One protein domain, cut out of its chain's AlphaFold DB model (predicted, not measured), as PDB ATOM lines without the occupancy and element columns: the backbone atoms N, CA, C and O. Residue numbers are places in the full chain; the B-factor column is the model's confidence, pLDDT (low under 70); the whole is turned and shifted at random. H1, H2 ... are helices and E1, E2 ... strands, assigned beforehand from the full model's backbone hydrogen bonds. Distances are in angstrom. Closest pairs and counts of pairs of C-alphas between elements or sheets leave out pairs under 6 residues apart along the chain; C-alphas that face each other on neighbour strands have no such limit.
ATOM      1  N   GLU A  57     -18.114 -42.422 -42.838       96.06
ATOM      2  CA  GLU A  57     -17.200 -43.487 -43.255       96.06
ATOM      3  C   GLU A  57     -16.118 -42.889 -44.161       96.06
ATOM      4  O   GLU A  57     -16.421 -42.359 -45.230       96.06
ATOM      5  N   LEU A  58     -14.866 -42.962 -43.713       94.12
ATOM      6  CA  LEU A  58     -13.687 -42.513 -44.453       94.12
ATOM      7  C   LEU A  58     -13.112 -43.654 -45.288       94.12
ATOM      8  O   LEU A  58     -12.670 -43.460 -46.417       94.12
ATOM      9  N   THR A  59     -13.110 -44.863 -44.729       94.00
ATOM     10  CA  THR A  59     -12.596 -46.065 -45.388       94.00
ATOM     11  C   THR A  59     -13.465 -47.265 -45.014       94.00
ATOM     12  O   THR A  59     -13.779 -47.437 -43.829       94.00
ATOM     13  N   PRO A  60     -13.869 -48.101 -45.990       95.06
ATOM     14  CA  PRO A  60     -14.675 -49.284 -45.717       95.06
ATOM     15  C   PRO A  60     -13.925 -50.306 -44.859       95.06
ATOM     16  O   PRO A  60     -12.743 -50.156 -44.565       95.06
ATOM     17  N   CYS A  61     -14.633 -51.357 -44.448       95.00
ATOM     18  CA  CYS A  61     -14.089 -52.436 -43.620       95.00
ATOM     19  C   CYS A  61     -12.801 -53.021 -44.233       95.00
ATOM     20  O   CYS A  61     -12.853 -53.636 -45.299       95.00
ATOM     21  N   ILE A  62     -11.667 -52.860 -43.549       93.88
ATOM     22  CA  ILE A  62     -10.389 -53.480 -43.911       93.88
ATOM     23  C   ILE A  62     -10.162 -54.699 -43.003       93.88
ATOM     24  O   ILE A  62     -10.271 -54.557 -41.776       93.88
ATOM     25  N   PRO A  63      -9.826 -55.882 -43.560       95.56
ATOM     26  CA  PRO A  63      -9.497 -57.065 -42.771       95.56
ATOM     27  C   PRO A  63      -8.494 -56.756 -41.657       95.56
ATOM     28  O   PRO A  63      -7.433 -56.177 -41.894       95.56
ATOM     29  N   GLN A  64      -8.834 -57.167 -40.436       94.69
ATOM     30  CA  GLN A  64      -8.026 -56.986 -39.225       94.69
ATOM     31  C   GLN A  64      -7.761 -55.525 -38.818       94.69
ATOM     32  O   GLN A  64      -6.857 -55.282 -38.028       94.69
ATOM     33  N   HIS A  65      -8.537 -54.567 -39.332       93.00
ATOM     34  CA  HIS A  65      -8.463 -53.152 -38.937       93.00
ATOM     35  C   HIS A  65      -9.836 -52.624 -38.509       93.00
ATOM     36  O   HIS A  65      -9.972 -51.999 -37.459       93.00
ATOM     37  N   GLY A  66     -10.876 -52.924 -39.293       95.44
ATOM     38  CA  GLY A  66     -12.184 -52.286 -39.154       95.44
ATOM     39  C   GLY A  66     -12.481 -51.322 -40.301       95.44
ATOM     40  O   GLY A  66     -11.653 -51.086 -41.181       95.44
ATOM     41  N   ALA A  67     -13.692 -50.773 -40.309       96.62
ATOM     42  CA  ALA A  67     -14.020 -49.590 -41.096       96.62
ATOM     43  C   ALA A  67     -13.547 -48.340 -40.347       96.62
ATOM     44  O   ALA A  67     -13.716 -48.265 -39.130       96.62
ATOM     45  N   HIS A  68     -13.027 -47.353 -41.067       95.56
ATOM     46  CA  HIS A  68     -12.552 -46.102 -40.482       95.56
ATOM     47  C   HIS A  68     -13.641 -45.049 -40.608       95.56
ATOM     48  O   HIS A  68     -14.149 -44.783 -41.700       95.56
ATOM     49  N   TRP A  69     -14.018 -44.467 -39.479       96.44
ATOM     50  CA  TRP A  69     -15.019 -43.415 -39.389       96.44
ATOM     51  C   TRP A  69     -14.424 -42.199 -38.705       96.44
ATOM     52  O   TRP A  69     -13.656 -42.349 -37.770       96.44
ATOM     53  N   GLY A  70     -14.799 -40.992 -39.093       94.12
ATOM     54  CA  GLY A  70     -14.239 -39.802 -38.456       94.12
ATOM     55  C   GLY A  70     -15.014 -38.545 -38.780       94.12
ATOM     56  O   GLY A  70     -15.898 -38.543 -39.642       94.12
ATOM     57  N   LEU A  71     -14.698 -37.472 -38.061       93.88
ATOM     58  CA  LEU A  71     -15.157 -36.142 -38.426       93.88
ATOM     59  C   LEU A  71     -14.208 -35.582 -39.486       93.88
ATOM     60  O   LEU A  71     -12.989 -35.701 -39.363       93.88
ATOM     61  N   ILE A  72     -14.756 -34.979 -40.541       92.69
ATOM     62  CA  ILE A  72     -13.947 -34.540 -41.686       92.69
ATOM     63  C   ILE A  72     -12.907 -33.480 -41.296       92.69
ATOM     64  O   ILE A  72     -11.818 -33.458 -41.856       92.69
ATOM     65  N   GLN A  73     -13.214 -32.637 -40.305       92.31
ATOM     66  CA  GLN A  73     -12.291 -31.610 -39.821       92.31
ATOM     67  C   GLN A  73     -11.047 -32.171 -39.114       92.31
ATOM     68  O   GLN A  73     -10.058 -31.455 -39.003       92.31
ATOM     69  N   ASP A  74     -11.082 -33.431 -38.673       90.81
ATOM     70  CA  ASP A  74      -9.956 -34.088 -37.995       90.81
ATOM     71  C   ASP A  74      -8.972 -34.727 -39.005       90.81
ATOM     72  O   ASP A  74      -7.960 -35.308 -38.620       90.81
ATOM     73  N   HIS A  75      -9.271 -34.635 -40.307       91.12
ATOM     74  CA  HIS A  75      -8.562 -35.316 -41.397       91.12
ATOM     75  C   HIS A  75      -8.069 -34.323 -42.460       91.12
ATOM     76  O   HIS A  75      -8.202 -34.547 -43.664       91.12
ATOM     77  N   ASP A  76      -7.519 -33.193 -42.013       90.06
ATOM     78  CA  ASP A  76      -6.878 -32.217 -42.896       90.06
ATOM     79  C   ASP A  76      -5.571 -32.803 -43.480       90.06
ATOM     80  O   ASP A  76      -4.653 -33.120 -42.712       90.06
ATOM     81  N   PRO A  77      -5.440 -32.956 -44.816       84.94
ATOM     82  CA  PRO A  77      -4.234 -33.476 -45.471       84.94
ATOM     83  C   PRO A  77      -2.965 -32.659 -45.202       84.94
ATOM     84  O   PRO A  77      -1.862 -33.179 -45.379       84.94
ATOM     85  N   GLU A  78      -3.092 -31.400 -44.783       87.88
ATOM     86  CA  GLU A  78      -1.946 -30.548 -44.460       87.88
ATOM     87  C   GLU A  78      -1.514 -30.644 -42.990       87.88
ATOM     88  O   GLU A  78      -0.425 -30.174 -42.651       87.88
ATOM     89  N   SER A  79      -2.314 -31.281 -42.129       88.81
ATOM     90  CA  SER A  79      -2.022 -31.396 -40.699       88.81
ATOM     91  C   SER A  79      -0.820 -32.302 -40.405       88.81
ATOM     92  O   SER A  79      -0.579 -33.304 -41.075       88.81
ATOM     93  N   ASP A  80      -0.077 -31.962 -39.350       89.94
ATOM     94  CA  ASP A  80       1.014 -32.775 -38.793       89.94
ATOM     95  C   ASP A  80       0.517 -34.098 -38.180       89.94
ATOM     96  O   ASP A  80       1.228 -35.113 -38.186       89.94
ATOM     97  N   ILE A  81      -0.721 -34.076 -37.678       89.94
ATOM     98  CA  ILE A  81      -1.420 -35.196 -37.050       89.94
ATOM     99  C   ILE A  81      -2.842 -35.247 -37.613       89.94
ATOM    100  O   ILE A  81      -3.541 -34.232 -37.601       89.94
ATOM    101  N   GLN A  82      -3.283 -36.416 -38.068       91.12
ATOM    102  CA  GLN A  82      -4.684 -36.662 -38.415       91.12
ATOM    103  C   GLN A  82      -5.339 -37.648 -37.456       91.12
ATOM    104  O   GLN A  82      -4.690 -38.570 -36.952       91.12
ATOM    105  N   GLY A  83      -6.648 -37.487 -37.283       89.81
ATOM    106  CA  GLY A  83      -7.501 -38.351 -36.485       89.81
ATOM    107  C   GLY A  83      -8.041 -37.681 -35.212       89.81
ATOM    108  O   GLY A  83      -7.835 -36.487 -34.993       89.81
ATOM    109  N   PRO A  84      -8.743 -38.453 -34.367       90.69
ATOM    110  CA  PRO A  84      -8.865 -39.906 -34.462       90.69
ATOM    111  C   PRO A  84      -9.789 -40.371 -35.596       90.69
ATOM    112  O   PRO A  84     -10.932 -39.923 -35.721       90.69
ATOM    113  N   SER A  85      -9.324 -41.369 -36.345       93.31
ATOM    114  CA  SER A  85     -10.194 -42.318 -37.040       93.31
ATOM    115  C   SER A  85     -10.726 -43.321 -36.021       93.31
ATOM    116  O   SER A  85      -9.968 -43.923 -35.272       93.31
ATOM    117  N   TYR A  86     -12.030 -43.533 -35.980       93.75
ATOM    118  CA  TYR A  86     -12.712 -44.529 -35.166       93.75
ATOM    119  C   TYR A  86     -12.800 -45.834 -35.953       93.75
ATOM    120  O   TYR A  86     -13.360 -45.866 -37.050       93.75
ATOM    121  N   LEU A  87     -12.282 -46.915 -35.374       94.75
ATOM    122  CA  LEU A  87     -12.243 -48.234 -36.002       94.75
ATOM    123  C   LEU A  87     -13.500 -49.004 -35.621       94.75
ATOM    124  O   LEU A  87     -13.742 -49.239 -34.435       94.75
ATOM    125  N   LEU A  88     -14.322 -49.375 -36.600       95.50
ATOM    126  CA  LEU A  88     -15.586 -50.076 -36.386       95.50
ATOM    127  C   LEU A  88     -15.530 -51.500 -36.938       95.50
ATOM    128  O   LEU A  88     -15.098 -51.717 -38.068       95.50
ATOM    129  N   ASN A  89     -16.044 -52.464 -36.177       95.50
ATOM    130  CA  ASN A  89     -16.295 -53.810 -36.699       95.50
ATOM    131  C   ASN A  89     -17.550 -53.844 -37.602       95.50
ATOM    132  O   ASN A  89     -18.271 -52.856 -37.770       95.50
ATOM    133  N   GLU A  90     -17.863 -55.013 -38.155       94.25
ATOM    134  CA  GLU A  90     -19.008 -55.268 -39.042       94.25
ATOM    135  C   GLU A  90     -20.359 -55.021 -38.357       94.25
ATOM    136  O   GLU A  90     -21.359 -54.742 -39.015       94.25
ATOM    137  N   LYS A  91     -20.390 -55.084 -37.021       93.56
ATOM    138  CA  LYS A  91     -21.559 -54.770 -36.189       93.56
ATOM    139  C   LYS A  91     -21.666 -53.275 -35.860       93.56
ATOM    140  O   LYS A  91     -22.540 -52.891 -35.085       93.56
ATOM    141  N   LYS A  92     -20.796 -52.443 -36.446       92.56
ATOM    142  CA  LYS A  92     -20.677 -50.997 -36.205       92.56
ATOM    143  C   LYS A  92     -20.354 -50.651 -34.744       92.56
ATOM    144  O   LYS A  92     -20.726 -49.590 -34.248       92.56
ATOM    145  N   GLU A  93     -19.646 -51.538 -34.053       92.38
ATOM    146  CA  GLU A  93     -19.116 -51.281 -32.716       92.38
ATOM    147  C   GLU A  93     -17.707 -50.705 -32.826       92.38
ATOM    148  O   GLU A  93     -16.899 -51.220 -33.598       92.38
ATOM    149  N   VAL A  94     -17.399 -49.671 -32.039       92.56
ATOM    150  CA  VAL A  94     -16.047 -49.106 -32.005       92.56
ATOM    151  C   VAL A  94     -15.103 -50.060 -31.272       92.56
ATOM    152  O   VAL A  94     -15.313 -50.380 -30.100       92.56
ATOM    153  N   ILE A  95     -14.061 -50.494 -31.971       93.69
ATOM    154  CA  ILE A  95     -13.056 -51.462 -31.514       93.69
ATOM    155  C   ILE A  95     -11.672 -50.839 -31.303       93.69
ATOM    156  O   ILE A  95     -10.756 -51.514 -30.830       93.69
ATOM    157  N   GLY A  96     -11.512 -49.561 -31.633       92.38
ATOM    158  CA  GLY A  96     -10.263 -48.835 -31.478       92.38
ATOM    159  C   GLY A  96     -10.304 -47.463 -32.132       92.38
ATOM    160  O   GLY A  96     -11.350 -47.019 -32.612       92.38
ATOM    161  N   VAL A  97      -9.145 -46.821 -32.159       92.50
ATOM    162  CA  VAL A  97      -8.897 -45.631 -32.967       92.50
ATOM    163  C   VAL A  97      -7.570 -45.737 -33.700       92.50
ATOM    164  O   VAL A  97      -6.694 -46.501 -33.298       92.50
ATOM    165  N   GLU A  98      -7.402 -44.902 -34.707       93.25
ATOM    166  CA  GLU A  98      -6.160 -44.687 -35.429       93.25
ATOM    167  C   GLU A  98      -5.852 -43.186 -35.481       93.25
ATOM    168  O   GLU A  98      -6.753 -42.355 -35.620       93.25
ATOM    169  N   HIS A  99      -4.571 -42.850 -35.358       92.50
ATOM    170  CA  HIS A  99      -4.044 -41.526 -35.667       92.50
ATOM    171  C   HIS A  99      -2.896 -41.664 -36.657       92.50
ATOM    172  O   HIS A  99      -2.076 -42.573 -36.514       92.50
ATOM    173  N   HIS A 100      -2.790 -40.725 -37.589       93.06
ATOM    174  CA  HIS A 100      -1.682 -40.678 -38.532       93.06
ATOM    175  C   HIS A 100      -0.724 -39.558 -38.132       93.06
ATOM    176  O   HIS A 100      -1.141 -38.410 -37.983       93.06
ATOM    177  N   PHE A 101       0.566 -39.864 -38.001       91.81
ATOM    178  CA  PHE A 101       1.600 -38.869 -37.696       91.81
ATOM    179  C   PHE A 101       2.564 -38.750 -38.856       91.81
ATOM    180  O   PHE A 101       3.182 -39.739 -39.259       91.81
ATOM    181  N   ARG A 102       2.764 -37.533 -39.359       93.56
ATOM    182  CA  ARG A 102       3.769 -37.318 -40.398       93.56
ATOM    183  C   ARG A 102       5.165 -37.594 -39.861       93.56
ATOM    184  O   ARG A 102       5.525 -37.165 -38.762       93.56
ATOM    185  N   LEU A 103       5.991 -38.276 -40.650       92.25
ATOM    186  CA  LEU A 103       7.351 -38.597 -40.211       92.25
ATOM    187  C   LEU A 103       8.234 -37.347 -40.085       92.25
ATOM    188  O   LEU A 103       9.074 -37.288 -39.188       92.25
ATOM    189  N   ASP A 104       8.028 -36.329 -40.927       92.62
ATOM    190  CA  ASP A 104       8.759 -35.059 -40.836       92.62
ATOM    191  C   ASP A 104       8.371 -34.255 -39.585       92.62
ATOM    192  O   ASP A 104       9.229 -33.621 -38.963       92.62
ATOM    193  N   TYR A 105       7.104 -34.319 -39.174       90.31
ATOM    194  CA  TYR A 105       6.650 -33.792 -37.892       90.31
ATOM    195  C   TYR A 105       7.309 -34.518 -36.715       90.31
ATOM    196  O   TYR A 105       7.896 -33.866 -35.850       90.31
ATOM    197  N   LEU A 106       7.297 -35.855 -36.703       88.62
ATOM    198  CA  LEU A 106       7.921 -36.639 -35.632       88.62
ATOM    199  C   LEU A 106       9.429 -36.376 -35.519       88.62
ATOM    200  O   LEU A 106       9.963 -36.298 -34.411       88.62
ATOM    201  N   GLU A 107      10.123 -36.173 -36.641       90.19
ATOM    202  CA  GLU A 107      11.535 -35.788 -36.631       90.19
ATOM    203  C   GLU A 107      11.747 -34.402 -35.996       90.19
ATOM    204  O   GLU A 107      12.636 -34.229 -35.151       90.19
ATOM    205  N   LYS A 108      10.928 -33.407 -36.370       90.62
ATOM    206  CA  LYS A 108      10.970 -32.058 -35.776       90.62
ATOM    207  C   LYS A 108      10.691 -32.116 -34.275       90.62
ATOM    208  O   LYS A 108      11.445 -31.527 -33.497       90.62
ATOM    209  N   LEU A 109       9.665 -32.861 -33.877       85.81
ATOM    210  CA  LEU A 109       9.283 -33.038 -32.483       85.81
ATOM    211  C   LEU A 109      10.409 -33.699 -31.679       85.81
ATOM    212  O   LEU A 109      10.778 -33.204 -30.617       85.81
ATOM    213  N   GLY A 110      11.030 -34.757 -32.209       86.06
ATOM    214  CA  GLY A 110      12.172 -35.413 -31.570       86.06
ATOM    215  C   GLY A 110      13.355 -34.466 -31.337       86.06
ATOM    216  O   GLY A 110      13.964 -34.483 -30.264       86.06
ATOM    217  N   LYS A 111      13.654 -33.582 -32.301       90.31
ATOM    218  CA  LYS A 111      14.696 -32.548 -32.153       90.31
ATOM    219  C   LYS A 111      14.341 -31.535 -31.062       90.31
ATOM    220  O   LYS A 111      15.193 -31.244 -30.223       90.31
ATOM    221  N   GLN A 112      13.098 -31.054 -31.050       88.12
ATOM    222  CA  GLN A 112      12.599 -30.110 -30.045       88.12
ATOM    223  C   GLN A 112      12.649 -30.707 -28.636       88.12
ATOM    224  O   GLN A 112      13.216 -30.099 -27.733       88.12
ATOM    225  N   VAL A 113      12.138 -31.928 -28.452       85.25
ATOM    226  CA  VAL A 113      12.179 -32.634 -27.163       85.25
ATOM    227  C   VAL A 113      13.624 -32.854 -26.715       85.25
ATOM    228  O   VAL A 113      13.964 -32.597 -25.561       85.25
ATOM    229  N   GLY A 114      14.509 -33.269 -27.627       86.75
ATOM    230  CA  GLY A 114      15.930 -33.430 -27.325       86.75
ATOM    231  C   GLY A 114      16.604 -32.130 -26.871       86.75
ATOM    232  O   GLY A 114      17.486 -32.166 -26.013       86.75
ATOM    233  N   GLU A 115      16.198 -30.983 -27.414       91.75
ATOM    234  CA  GLU A 115      16.674 -29.666 -26.983       91.75
ATOM    235  C   GLU A 115      16.129 -29.265 -25.613       91.75
ATOM    236  O   GLU A 115      16.912 -28.889 -24.742       91.75
ATOM    237  N   GLN A 116      14.832 -29.454 -25.377       87.88
ATOM    238  CA  GLN A 116      14.215 -29.182 -24.077       87.88
ATOM    239  C   GLN A 116      14.828 -30.033 -22.959       87.88
ATOM    240  O   GLN A 116      15.115 -29.525 -21.879       87.88
ATOM    241  N   ILE A 117      15.123 -31.312 -23.216       86.44
ATOM    242  CA  ILE A 117      15.814 -32.171 -22.240       86.44
ATOM    243  C   ILE A 117      17.208 -31.617 -21.907       86.44
ATOM    244  O   ILE A 117      17.622 -31.653 -20.747       86.44
ATOM    245  N   ARG A 118      17.944 -31.081 -22.894       89.94
ATOM    246  CA  ARG A 118      19.248 -30.440 -22.640       89.94
ATOM    247  C   ARG A 118      19.101 -29.193 -21.768       89.94
ATOM    248  O   ARG A 118      19.844 -29.068 -20.801       89.94
ATOM    249  N   GLN A 119      18.132 -28.332 -22.074       91.31
ATOM    250  CA  GLN A 119      17.836 -27.122 -21.297       91.31
ATOM    251  C   GLN A 119      17.426 -27.462 -19.855       91.31
ATOM    252  O   GLN A 119      17.928 -26.861 -18.908       91.31
ATOM    253  N   PHE A 120      16.586 -28.484 -19.664       89.94
ATOM    254  CA  PHE A 120      16.189 -28.958 -18.337       89.94
ATOM    255  C   PHE A 120      17.398 -29.449 -17.532       89.94
ATOM    256  O   PHE A 120      17.594 -29.046 -16.388       89.94
ATOM    257  N   ASN A 121      18.261 -30.266 -18.145       89.94
ATOM    258  CA  ASN A 121      19.478 -30.761 -17.495       89.94
ATOM    259  C   ASN A 121      20.486 -29.642 -17.176       89.94
ATOM    260  O   ASN A 121      21.268 -29.780 -16.237       89.94
ATOM    261  N   ALA A 122      20.467 -28.547 -17.938       95.12
ATOM    262  CA  ALA A 122      21.245 -27.340 -17.667       95.12
ATOM    263  C   ALA A 122      20.607 -26.434 -16.592       95.12
ATOM    264  O   ALA A 122      21.236 -25.473 -16.153       95.12
ATOM    265  N   GLY A 123      19.385 -26.741 -16.141       93.25
ATOM    266  CA  GLY A 123      18.621 -25.924 -15.195       93.25
ATOM    267  C   GLY A 123      18.017 -24.658 -15.812       93.25
ATOM    268  O   GLY A 123      17.635 -23.754 -15.075       93.25
ATOM    269  N   GLU A 124      17.952 -24.580 -17.142       95.06
ATOM    270  CA  GLU A 124      17.433 -23.423 -17.885       95.06
ATOM    271  C   GLU A 124      15.902 -23.413 -17.952       95.06
ATOM    272  O   GLU A 124      15.301 -22.342 -17.994       95.06
ATOM    273  N   ILE A 125      15.278 -24.596 -17.931       89.56
ATOM    274  CA  ILE A 125      13.820 -24.767 -17.900       89.56
ATOM    275  C   ILE A 125      13.405 -25.755 -16.806       89.56
ATOM    276  O   ILE A 125      14.192 -26.600 -16.368       89.56
ATOM    277  N   SER A 126      12.145 -25.682 -16.390       87.19
ATOM    278  CA  SER A 126      11.510 -26.637 -15.480       87.19
ATOM    279  C   SER A 126      10.878 -27.827 -16.217       87.19
ATOM    280  O   SER A 126      10.605 -27.776 -17.414       87.19
ATOM    281  N   ILE A 127      10.584 -28.915 -15.491       80.94
ATOM    282  CA  ILE A 127       9.925 -30.105 -16.065       80.94
ATOM    283  C   ILE A 127       8.529 -29.800 -16.633       80.94
ATOM    284  O   ILE A 127       8.099 -30.446 -17.581       80.94
ATOM    285  N   SER A 128       7.837 -28.792 -16.089       81.56
ATOM    286  CA  SER A 128       6.533 -28.325 -16.580       81.56
ATOM    287  C   SER A 128       6.598 -27.593 -17.921       81.56
ATOM    288  O   SER A 128       5.562 -27.383 -18.536       81.56
ATOM    289  N   GLU A 129       7.788 -27.200 -18.377       82.31
ATOM    290  CA  GLU A 129       7.991 -26.528 -19.669       82.31
ATOM    291  C   GLU A 129       8.371 -27.510 -20.791       82.31
ATOM    292  O   GLU A 129       8.469 -27.130 -21.962       82.31
ATOM    293  N   VAL A 130       8.572 -28.788 -20.454       77.44
ATOM    294  CA  VAL A 130       8.840 -29.847 -21.429       77.44
ATOM    295  C   VAL A 130       7.532 -30.204 -22.137       77.44
ATOM    296  O   VAL A 130       6.634 -30.803 -21.552       77.44
ATOM    297  N   LYS A 131       7.438 -29.881 -23.430       72.19
ATOM    298  CA  LYS A 131       6.202 -29.983 -24.232       72.19
ATOM    299  C   LYS A 131       5.805 -31.409 -24.604       72.19
ATOM    300  O   LYS A 131       4.775 -31.624 -25.231       72.19
ATOM    301  N   VAL A 132       6.595 -32.408 -24.209       69.62
ATOM    302  CA  VAL A 132       6.291 -33.818 -24.492       69.62
ATOM    303  C   VAL A 132       4.966 -34.265 -23.862       69.62
ATOM    304  O   VAL A 132       4.353 -35.219 -24.332       69.62
ATOM    305  N   PHE A 133       4.513 -33.574 -22.812       60.31
ATOM    306  CA  PHE A 133       3.257 -33.879 -22.134       60.31
ATOM    307  C   PHE A 133       2.018 -33.416 -22.907       60.31
ATOM    308  O   PHE A 133       0.977 -34.054 -22.770       60.31
ATOM    309  N   ASP A 134       2.134 -32.385 -23.751       64.81
ATOM    310  CA  ASP A 134       1.017 -31.896 -24.569       64.81
ATOM    311  C   ASP A 134       0.620 -32.952 -25.610       64.81
ATOM    312  O   ASP A 134      -0.555 -33.268 -25.757       64.81
ATOM    313  N   LEU A 135       1.613 -33.617 -26.215       64.19
ATOM    314  CA  LEU A 135       1.389 -34.722 -27.150       64.19
ATOM    315  C   LEU A 135       0.593 -35.870 -26.503       64.19
ATOM    316  O   LEU A 135      -0.285 -36.454 -27.125       64.19
ATOM    317  N   LEU A 136       0.885 -36.206 -25.241       61.22
ATOM    318  CA  LEU A 136       0.198 -37.291 -24.529       61.22
ATOM    319  C   LEU A 136      -1.268 -36.963 -24.215       61.22
ATOM    320  O   LEU A 136      -2.066 -37.887 -24.050       61.22
ATOM    321  N   ALA A 137      -1.626 -35.680 -24.127       61.00
ATOM    322  CA  ALA A 137      -3.008 -35.257 -23.928       61.00
ATOM    323  C   ALA A 137      -3.862 -35.500 -25.183       61.00
ATOM    324  O   ALA A 137      -5.014 -35.915 -25.051       61.00
ATOM    325  N   ASP A 138      -3.276 -35.336 -26.373       56.75
ATOM    326  CA  ASP A 138      -3.949 -35.575 -27.658       56.75
ATOM    327  C   ASP A 138      -4.278 -37.064 -27.880       56.75
ATOM    328  O   ASP A 138      -5.248 -37.406 -28.548       56.75
ATOM    329  N   PHE A 139      -3.546 -37.972 -27.223       60.34
ATOM    330  CA  PHE A 139      -3.819 -39.416 -27.227       60.34
ATOM    331  C   PHE A 139      -4.845 -39.874 -26.176       60.34
ATOM    332  O   PHE A 139      -5.012 -41.078 -25.961       60.34
ATOM    333  N   ASN A 140      -5.513 -38.967 -25.456       57.75
ATOM    334  CA  ASN A 140      -6.426 -39.366 -24.387       57.75
ATOM    335  C   ASN A 140      -7.704 -40.022 -24.944       57.75
ATOM    336  O   ASN A 140      -8.696 -39.359 -25.241       57.75
ATOM    337  N   LEU A 141      -7.714 -41.357 -24.997       59.97
ATOM    338  CA  LEU A 141      -8.853 -42.187 -25.416       59.97
ATOM    339  C   LEU A 141      -9.938 -42.311 -24.340       59.97
ATOM    340  O   LEU A 141     -10.445 -43.399 -24.064       59.97
ATOM    341  N   MET A 142     -10.302 -41.178 -23.733       60.50
ATOM    342  CA  MET A 142     -11.457 -41.008 -22.846       60.50
ATOM    343  C   MET A 142     -11.600 -42.110 -21.780       60.50
ATOM    344  O   MET A 142     -12.704 -42.563 -21.483       60.50
ATOM    345  N   GLY A 143     -10.487 -42.565 -21.196       59.91
ATOM    346  CA  GLY A 143     -10.497 -43.568 -20.125       59.91
ATOM    347  C   GLY A 143     -10.922 -44.982 -20.542       59.91
ATOM    348  O   GLY A 143     -11.251 -45.788 -19.667       59.91
ATOM    349  N   VAL A 144     -10.920 -45.305 -21.840       70.69
ATOM    350  CA  VAL A 144     -11.184 -46.665 -22.326       70.69
ATOM    351  C   VAL A 144      -9.902 -47.501 -22.276       70.69
ATOM    352  O   VAL A 144      -8.854 -47.043 -22.735       70.69
ATOM    353  N   PRO A 145      -9.941 -48.723 -21.709       78.62
ATOM    354  CA  PRO A 145      -8.754 -49.558 -21.604       78.62
ATOM    355  C   PRO A 145      -8.291 -50.019 -22.989       78.62
ATOM    356  O   PRO A 145      -8.987 -50.767 -23.679       78.62
ATOM    357  N   ILE A 146      -7.086 -49.600 -23.364       85.75
ATOM    358  CA  ILE A 146      -6.397 -50.088 -24.556       85.75
ATOM    359  C   ILE A 146      -5.805 -51.456 -24.249       85.75
ATOM    360  O   ILE A 146      -5.051 -51.623 -23.290       85.75
ATOM    361  N   LYS A 147      -6.174 -52.450 -25.057       90.00
ATOM    362  CA  LYS A 147      -5.675 -53.822 -24.925       90.00
ATOM    363  C   LYS A 147      -4.360 -54.020 -25.668       90.00
ATOM    364  O   LYS A 147      -3.531 -54.806 -25.216       90.00
ATOM    365  N   HIS A 148      -4.180 -53.350 -26.803       91.62
ATOM    366  CA  HIS A 148      -2.928 -53.337 -27.555       91.62
ATOM    367  C   HIS A 148      -2.890 -52.156 -28.528       91.62
ATOM    368  O   HIS A 148      -3.920 -51.546 -28.811       91.62
ATOM    369  N   ALA A 149      -1.698 -51.863 -29.041       91.81
ATOM    370  CA  ALA A 149      -1.491 -50.908 -30.114       91.81
ATOM    371  C   ALA A 149      -0.620 -51.532 -31.203       91.81
ATOM    372  O   ALA A 149       0.262 -52.340 -30.890       91.81
ATOM    373  N   ASP A 150      -0.866 -51.143 -32.448       93.12
ATOM    374  CA  ASP A 150      -0.059 -51.511 -33.605       93.12
ATOM    375  C   ASP A 150       0.442 -50.236 -34.297       93.12
ATOM    376  O   ASP A 150      -0.225 -49.201 -34.301       93.12
ATOM    377  N   LEU A 151       1.658 -50.318 -34.828       93.81
ATOM    378  CA  LEU A 151       2.357 -49.224 -35.485       93.81
ATOM    379  C   LEU A 151       2.683 -49.655 -36.910       93.81
ATOM    380  O   LEU A 151       3.437 -50.617 -37.084       93.81
ATOM    381  N   ASP A 152       2.149 -48.953 -37.905       92.12
ATOM    382  CA  ASP A 152       2.433 -49.232 -39.314       92.12
ATOM    383  C   ASP A 152       3.131 -48.041 -39.975       92.12
ATOM    384  O   ASP A 152       2.676 -46.907 -39.893       92.12
ATOM    385  N   PHE A 153       4.273 -48.290 -40.613       94.19
ATOM    386  CA  PHE A 153       5.084 -47.255 -41.245       94.19
ATOM    387  C   PHE A 153       4.775 -47.193 -42.737       94.19
ATOM    388  O   PHE A 153       5.223 -48.034 -43.523       94.19
ATOM    389  N   LYS A 154       4.087 -46.137 -43.157       94.50
ATOM    390  CA  LYS A 154       3.617 -45.962 -44.530       94.50
ATOM    391  C   LYS A 154       4.630 -45.169 -45.335       94.50
ATOM    392  O   LYS A 154       4.493 -43.977 -45.607       94.50
ATOM    393  N   THR A 155       5.709 -45.855 -45.694       91.00
ATOM    394  CA  THR A 155       6.848 -45.264 -46.402       91.00
ATOM    395  C   THR A 155       7.093 -45.926 -47.760       91.00
ATOM    396  O   THR A 155       6.792 -47.104 -47.938       91.00
ATOM    397  N   PRO A 156       7.650 -45.188 -48.740       90.00
ATOM    398  CA  PRO A 156       7.966 -43.758 -48.694       90.00
ATOM    399  C   PRO A 156       6.812 -42.848 -49.168       90.00
ATOM    400  O   PRO A 156       7.026 -41.649 -49.279       90.00
ATOM    401  N   TYR A 157       5.619 -43.382 -49.460       86.44
ATOM    402  CA  TYR A 157       4.555 -42.639 -50.158       86.44
ATOM    403  C   TYR A 157       3.177 -42.633 -49.463       86.44
ATOM    404  O   TYR A 157       2.216 -42.162 -50.060       86.44
ATOM    405  N   GLY A 158       3.042 -43.133 -48.232       90.31
ATOM    406  CA  GLY A 158       1.732 -43.213 -47.573       90.31
ATOM    407  C   GLY A 158       0.802 -44.285 -48.169       90.31
ATOM    408  O   GLY A 158       1.268 -45.309 -48.680       90.31
ATOM    409  N   HIS A 159      -0.512 -44.049 -48.111       87.62
ATOM    410  CA  HIS A 159      -1.562 -44.874 -48.733       87.62
ATOM    411  C   HIS A 159      -2.699 -43.989 -49.284       87.62
ATOM    412  O   HIS A 159      -2.759 -42.807 -48.946       87.62
ATOM    413  N   PRO A 160      -3.618 -44.511 -50.126       84.38
ATOM    414  CA  PRO A 160      -4.762 -43.730 -50.597       84.38
ATOM    415  C   PRO A 160      -5.532 -43.109 -49.427       84.38
ATOM    416  O   PRO A 160      -5.835 -43.801 -48.457       84.38
ATOM    417  N   GLY A 161      -5.817 -41.810 -49.516       77.25
ATOM    418  CA  GLY A 161      -6.405 -41.022 -48.427       77.25
ATOM    419  C   GLY A 161      -5.381 -40.232 -47.605       77.25
ATOM    420  O   GLY A 161      -5.735 -39.180 -47.084       77.25
ATOM    421  N   TYR A 162      -4.112 -40.661 -47.568       87.12
ATOM    422  CA  TYR A 162      -3.025 -39.926 -46.918       87.12
ATOM    423  C   TYR A 162      -1.657 -40.225 -47.564       87.12
ATOM    424  O   TYR A 162      -0.931 -41.149 -47.201       87.12
ATOM    425  N   GLU A 163      -1.295 -39.441 -48.580       90.88
ATOM    426  CA  GLU A 163      -0.245 -39.782 -49.564       90.88
ATOM    427  C   GLU A 163       1.152 -39.228 -49.226       90.88
ATOM    428  O   GLU A 163       1.931 -38.829 -50.094       90.88
ATOM    429  N   MET A 164       1.492 -39.178 -47.943       92.00
ATOM    430  CA  MET A 164       2.795 -38.706 -47.465       92.00
ATOM    431  C   MET A 164       3.432 -39.713 -46.513       92.00
ATOM    432  O   MET A 164       2.715 -40.537 -45.968       92.00
ATOM    433  N   PRO A 165       4.755 -39.693 -46.281       95.69
ATOM    434  CA  PRO A 165       5.369 -40.561 -45.284       95.69
ATOM    435  C   PRO A 165       4.792 -40.309 -43.887       95.69
ATOM    436  O   PRO A 165       4.983 -39.236 -43.307       95.69
ATOM    437  N   HIS A 166       4.132 -41.315 -43.326       94.94
ATOM    438  CA  HIS A 166       3.531 -41.236 -42.001       94.94
ATOM    439  C   HIS A 166       3.622 -42.576 -41.259       94.94
ATOM    440  O   HIS A 166       4.084 -43.584 -41.804       94.94
ATOM    441  N   ILE A 167       3.234 -42.553 -39.988       94.62
ATOM    442  CA  ILE A 167       3.000 -43.736 -39.163       94.62
ATOM    443  C   ILE A 167       1.537 -43.766 -38.729       94.62
ATOM    444  O   ILE A 167       1.032 -42.759 -38.224       94.62
ATOM    445  N   ASP A 168       0.904 -44.923 -38.885       94.25
ATOM    446  CA  ASP A 168      -0.432 -45.189 -38.364       94.25
ATOM    447  C   ASP A 168      -0.291 -45.754 -36.962       94.25
ATOM    448  O   ASP A 168       0.342 -46.795 -36.747       94.25
ATOM    449  N   VAL A 169      -0.883 -45.069 -35.995       93.44
ATOM    450  CA  VAL A 169      -0.908 -45.487 -34.597       93.44
ATOM    451  C   VAL A 169      -2.298 -46.005 -34.284       93.44
ATOM    452  O   VAL A 169      -3.201 -45.243 -33.933       93.44
ATOM    453  N   HIS A 170      -2.454 -47.321 -34.376       93.62
ATOM    454  CA  HIS A 170      -3.695 -48.002 -34.047       93.62
ATOM    455  C   HIS A 170      -3.721 -48.342 -32.562       93.62
ATOM    456  O   HIS A 170      -2.807 -48.984 -32.053       93.62
ATOM    457  N   SER A 171      -4.779 -47.951 -31.862       92.38
ATOM    458  CA  SER A 171      -5.017 -48.285 -30.457       92.38
ATOM    459  C   SER A 171      -6.333 -49.040 -30.330       92.38
ATOM    460  O   SER A 171      -7.403 -48.474 -30.541       92.38
ATOM    461  N   TYR A 172      -6.264 -50.318 -29.961       91.94
ATOM    462  CA  TYR A 172      -7.413 -51.221 -29.944       91.94
ATOM    463  C   TYR A 172      -7.931 -51.492 -28.533       91.94
ATOM    464  O   TYR A 172      -7.172 -51.722 -27.587       91.94
ATOM    465  N   THR A 173      -9.252 -51.548 -28.407       91.75
ATOM    466  CA  THR A 173      -9.976 -51.891 -27.170       91.75
ATOM    467  C   THR A 173     -10.352 -53.378 -27.116       91.75
ATOM    468  O   THR A 173     -10.767 -53.893 -26.073       91.75
ATOM    469  N   ILE A 174     -10.154 -54.100 -28.221       92.69
ATOM    470  CA  ILE A 174     -10.313 -55.554 -28.347       92.69
ATOM    471  C   ILE A 174      -8.951 -56.262 -28.358       92.69
ATOM    472  O   ILE A 174      -7.904 -55.630 -28.460       92.69
ATOM    473  N   SER A 175      -8.927 -57.575 -28.141       95.06
ATOM    474  CA  SER A 175      -7.693 -58.374 -28.174       95.06
ATOM    475  C   SER A 175      -7.238 -58.637 -29.612       95.06
ATOM    476  O   SER A 175      -8.042 -58.560 -30.537       95.06
ATOM    477  N   LYS A 176      -5.969 -59.016 -29.811       95.75
ATOM    478  CA  LYS A 176      -5.456 -59.399 -31.142       95.75
ATOM    479  C   LYS A 176      -6.214 -60.582 -31.758       95.75
ATOM    480  O   LYS A 176      -6.367 -60.649 -32.971       95.75
ATOM    481  N   GLU A 177      -6.706 -61.506 -30.930       96.31
ATOM    482  CA  GLU A 177      -7.510 -62.646 -31.391       96.31
ATOM    483  C   GLU A 177      -8.921 -62.230 -31.833       96.31
ATOM    484  O   GLU A 177      -9.493 -62.821 -32.744       96.31
ATOM    485  N   GLU A 178      -9.505 -61.226 -31.180       96.00
ATOM    486  CA  GLU A 178     -10.773 -60.641 -31.620       96.00
ATOM    487  C   GLU A 178     -10.565 -59.839 -32.910       96.00
ATOM    488  O   GLU A 178     -11.329 -60.012 -33.855       96.00
ATOM    489  N   LEU A 179      -9.499 -59.033 -32.978       96.44
ATOM    490  CA  LEU A 179      -9.155 -58.217 -34.145       96.44
ATOM    491  C   LEU A 179      -8.900 -59.066 -35.395       96.44
ATOM    492  O   LEU A 179      -9.362 -58.711 -36.475       96.44
ATOM    493  N   SER A 180      -8.241 -60.223 -35.264       96.19
ATOM    494  CA  SER A 180      -7.970 -61.113 -36.405       96.19
ATOM    495  C   SER A 180      -9.233 -61.667 -37.076       96.19
ATOM    496  O   SER A 180      -9.154 -62.208 -38.180       96.19
ATOM    497  N   LYS A 181     -10.392 -61.529 -36.419       96.50
ATOM    498  CA  LYS A 181     -11.710 -61.949 -36.909       96.50
ATOM    499  C   LYS A 181     -12.530 -60.789 -37.487       96.50
ATOM    500  O   LYS A 181     -13.635 -61.036 -37.955       96.50
TER     501      LYS A 181
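AT A GLANCE: This is residues 57 to 181 of the 185 residues of an uncharacterized protein of Candidatus Nealsonbacteria bacterium RIFCSPLOWO2_01_FULL_41_9 (UniProt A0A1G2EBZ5). Picture one twisted, curled sheet of six strands, with a long helical arm, H1, running away from it straight off the end of E4; the chain then folds back through the short helix H2 to the sheet's far edge strand, E5. The sheet and this arm together make the length, and the tiny helix H3 only grazes the sheet. The printed part has 125 residues, with named elements in the order E1 E2 E3 E4 H1 H2 E5 E6 H3; the sheet runs E1 E2 E3 E4 E6 E5, antiparallel throughout, and the class is mixed, helices and strands. It is only just compact, close to loose, with a radius of gyration of the C-alphas of 16.6 A, and elongated, spanning 54 by 32 by 25 A.

IN THESE COORDINATES: Find C-alpha 57 at (-17.200, -43.487, -43.255), where E1 begins; it runs to residue 62, 12.1 A. Next come E2, residues 66 to 70, 12.7 A, and E3, residues 81 to 88, 20.6 A. E4, residues 94 to 102, covers 24.5 A. H1, residues 103 to 121, starts at C-alpha 103 at (7.351, -38.597, -40.211) and covers 26.9 A. H2 is residues 132 to 138, 10.9 A; E5 is residues 148 to 154, 19.6 A; E6 is residues 166 to 172, 19.1 A. H3, residues 176 to 179, 4.9 A, ends at C-alpha 179 at (-9.155, -58.217, -34.145).

HOW THE PARTS SIT: Start with E1 to E4, a meander, each strand the antiparallel neighbour of the one before. Look for N 58 and O 68, 2.8 A apart, between E1 and E2, N 69 and O 86, 2.9 A, between E2 and E3, and N 98 and O 85, 2.8 A, between E3 and E4. E6 is the antiparallel neighbour of E4, with N 169 and O 99 at 2.8 A, and the edge strand E5 is the antiparallel neighbour of E6, with N 150 and O 170 at 2.9 A; E5 and E6 form a hairpin. E4, H1 H2 and E5 make a split strand-helix-strand unit, two strands running the same way with E6 between them, and its crossover is right-handed. H1 only grazes the sheet with residues 103 to 106; the closest C-alphas of H1 and E6, Leu 103 and His 166, are 5.0 A apart. H1 and H2 are close but not clearly touching, Val 113 and Val 132 having their closest C-alphas at 6.6 A, with a steep tilt of 45 degrees, opposite ways. H2 is only just not on the sheet, with 4 pairs of C-alphas within 10 A. H3 grazes the sheet with residues 176 to 179; the closest C-alphas of H3 and E5, Lys 176 and His 148, are 7.5 A apart. In H1 every O i to N i+4 pair is within hydrogen-bond range, in H2 2 of 3, and H3 is too short for such a pair.

THE WHOLE: The two C-alphas farthest apart, those of Lys 91 and Ala 122, are 54.1 A apart. The printed part has no cut, and the link from E5 to E6, 11 residues, is long. The mean pLDDT of the printed part is 88.2; look for low confidence, under 70, at residues 132 to 143, of which 132 to 138 belong to H2.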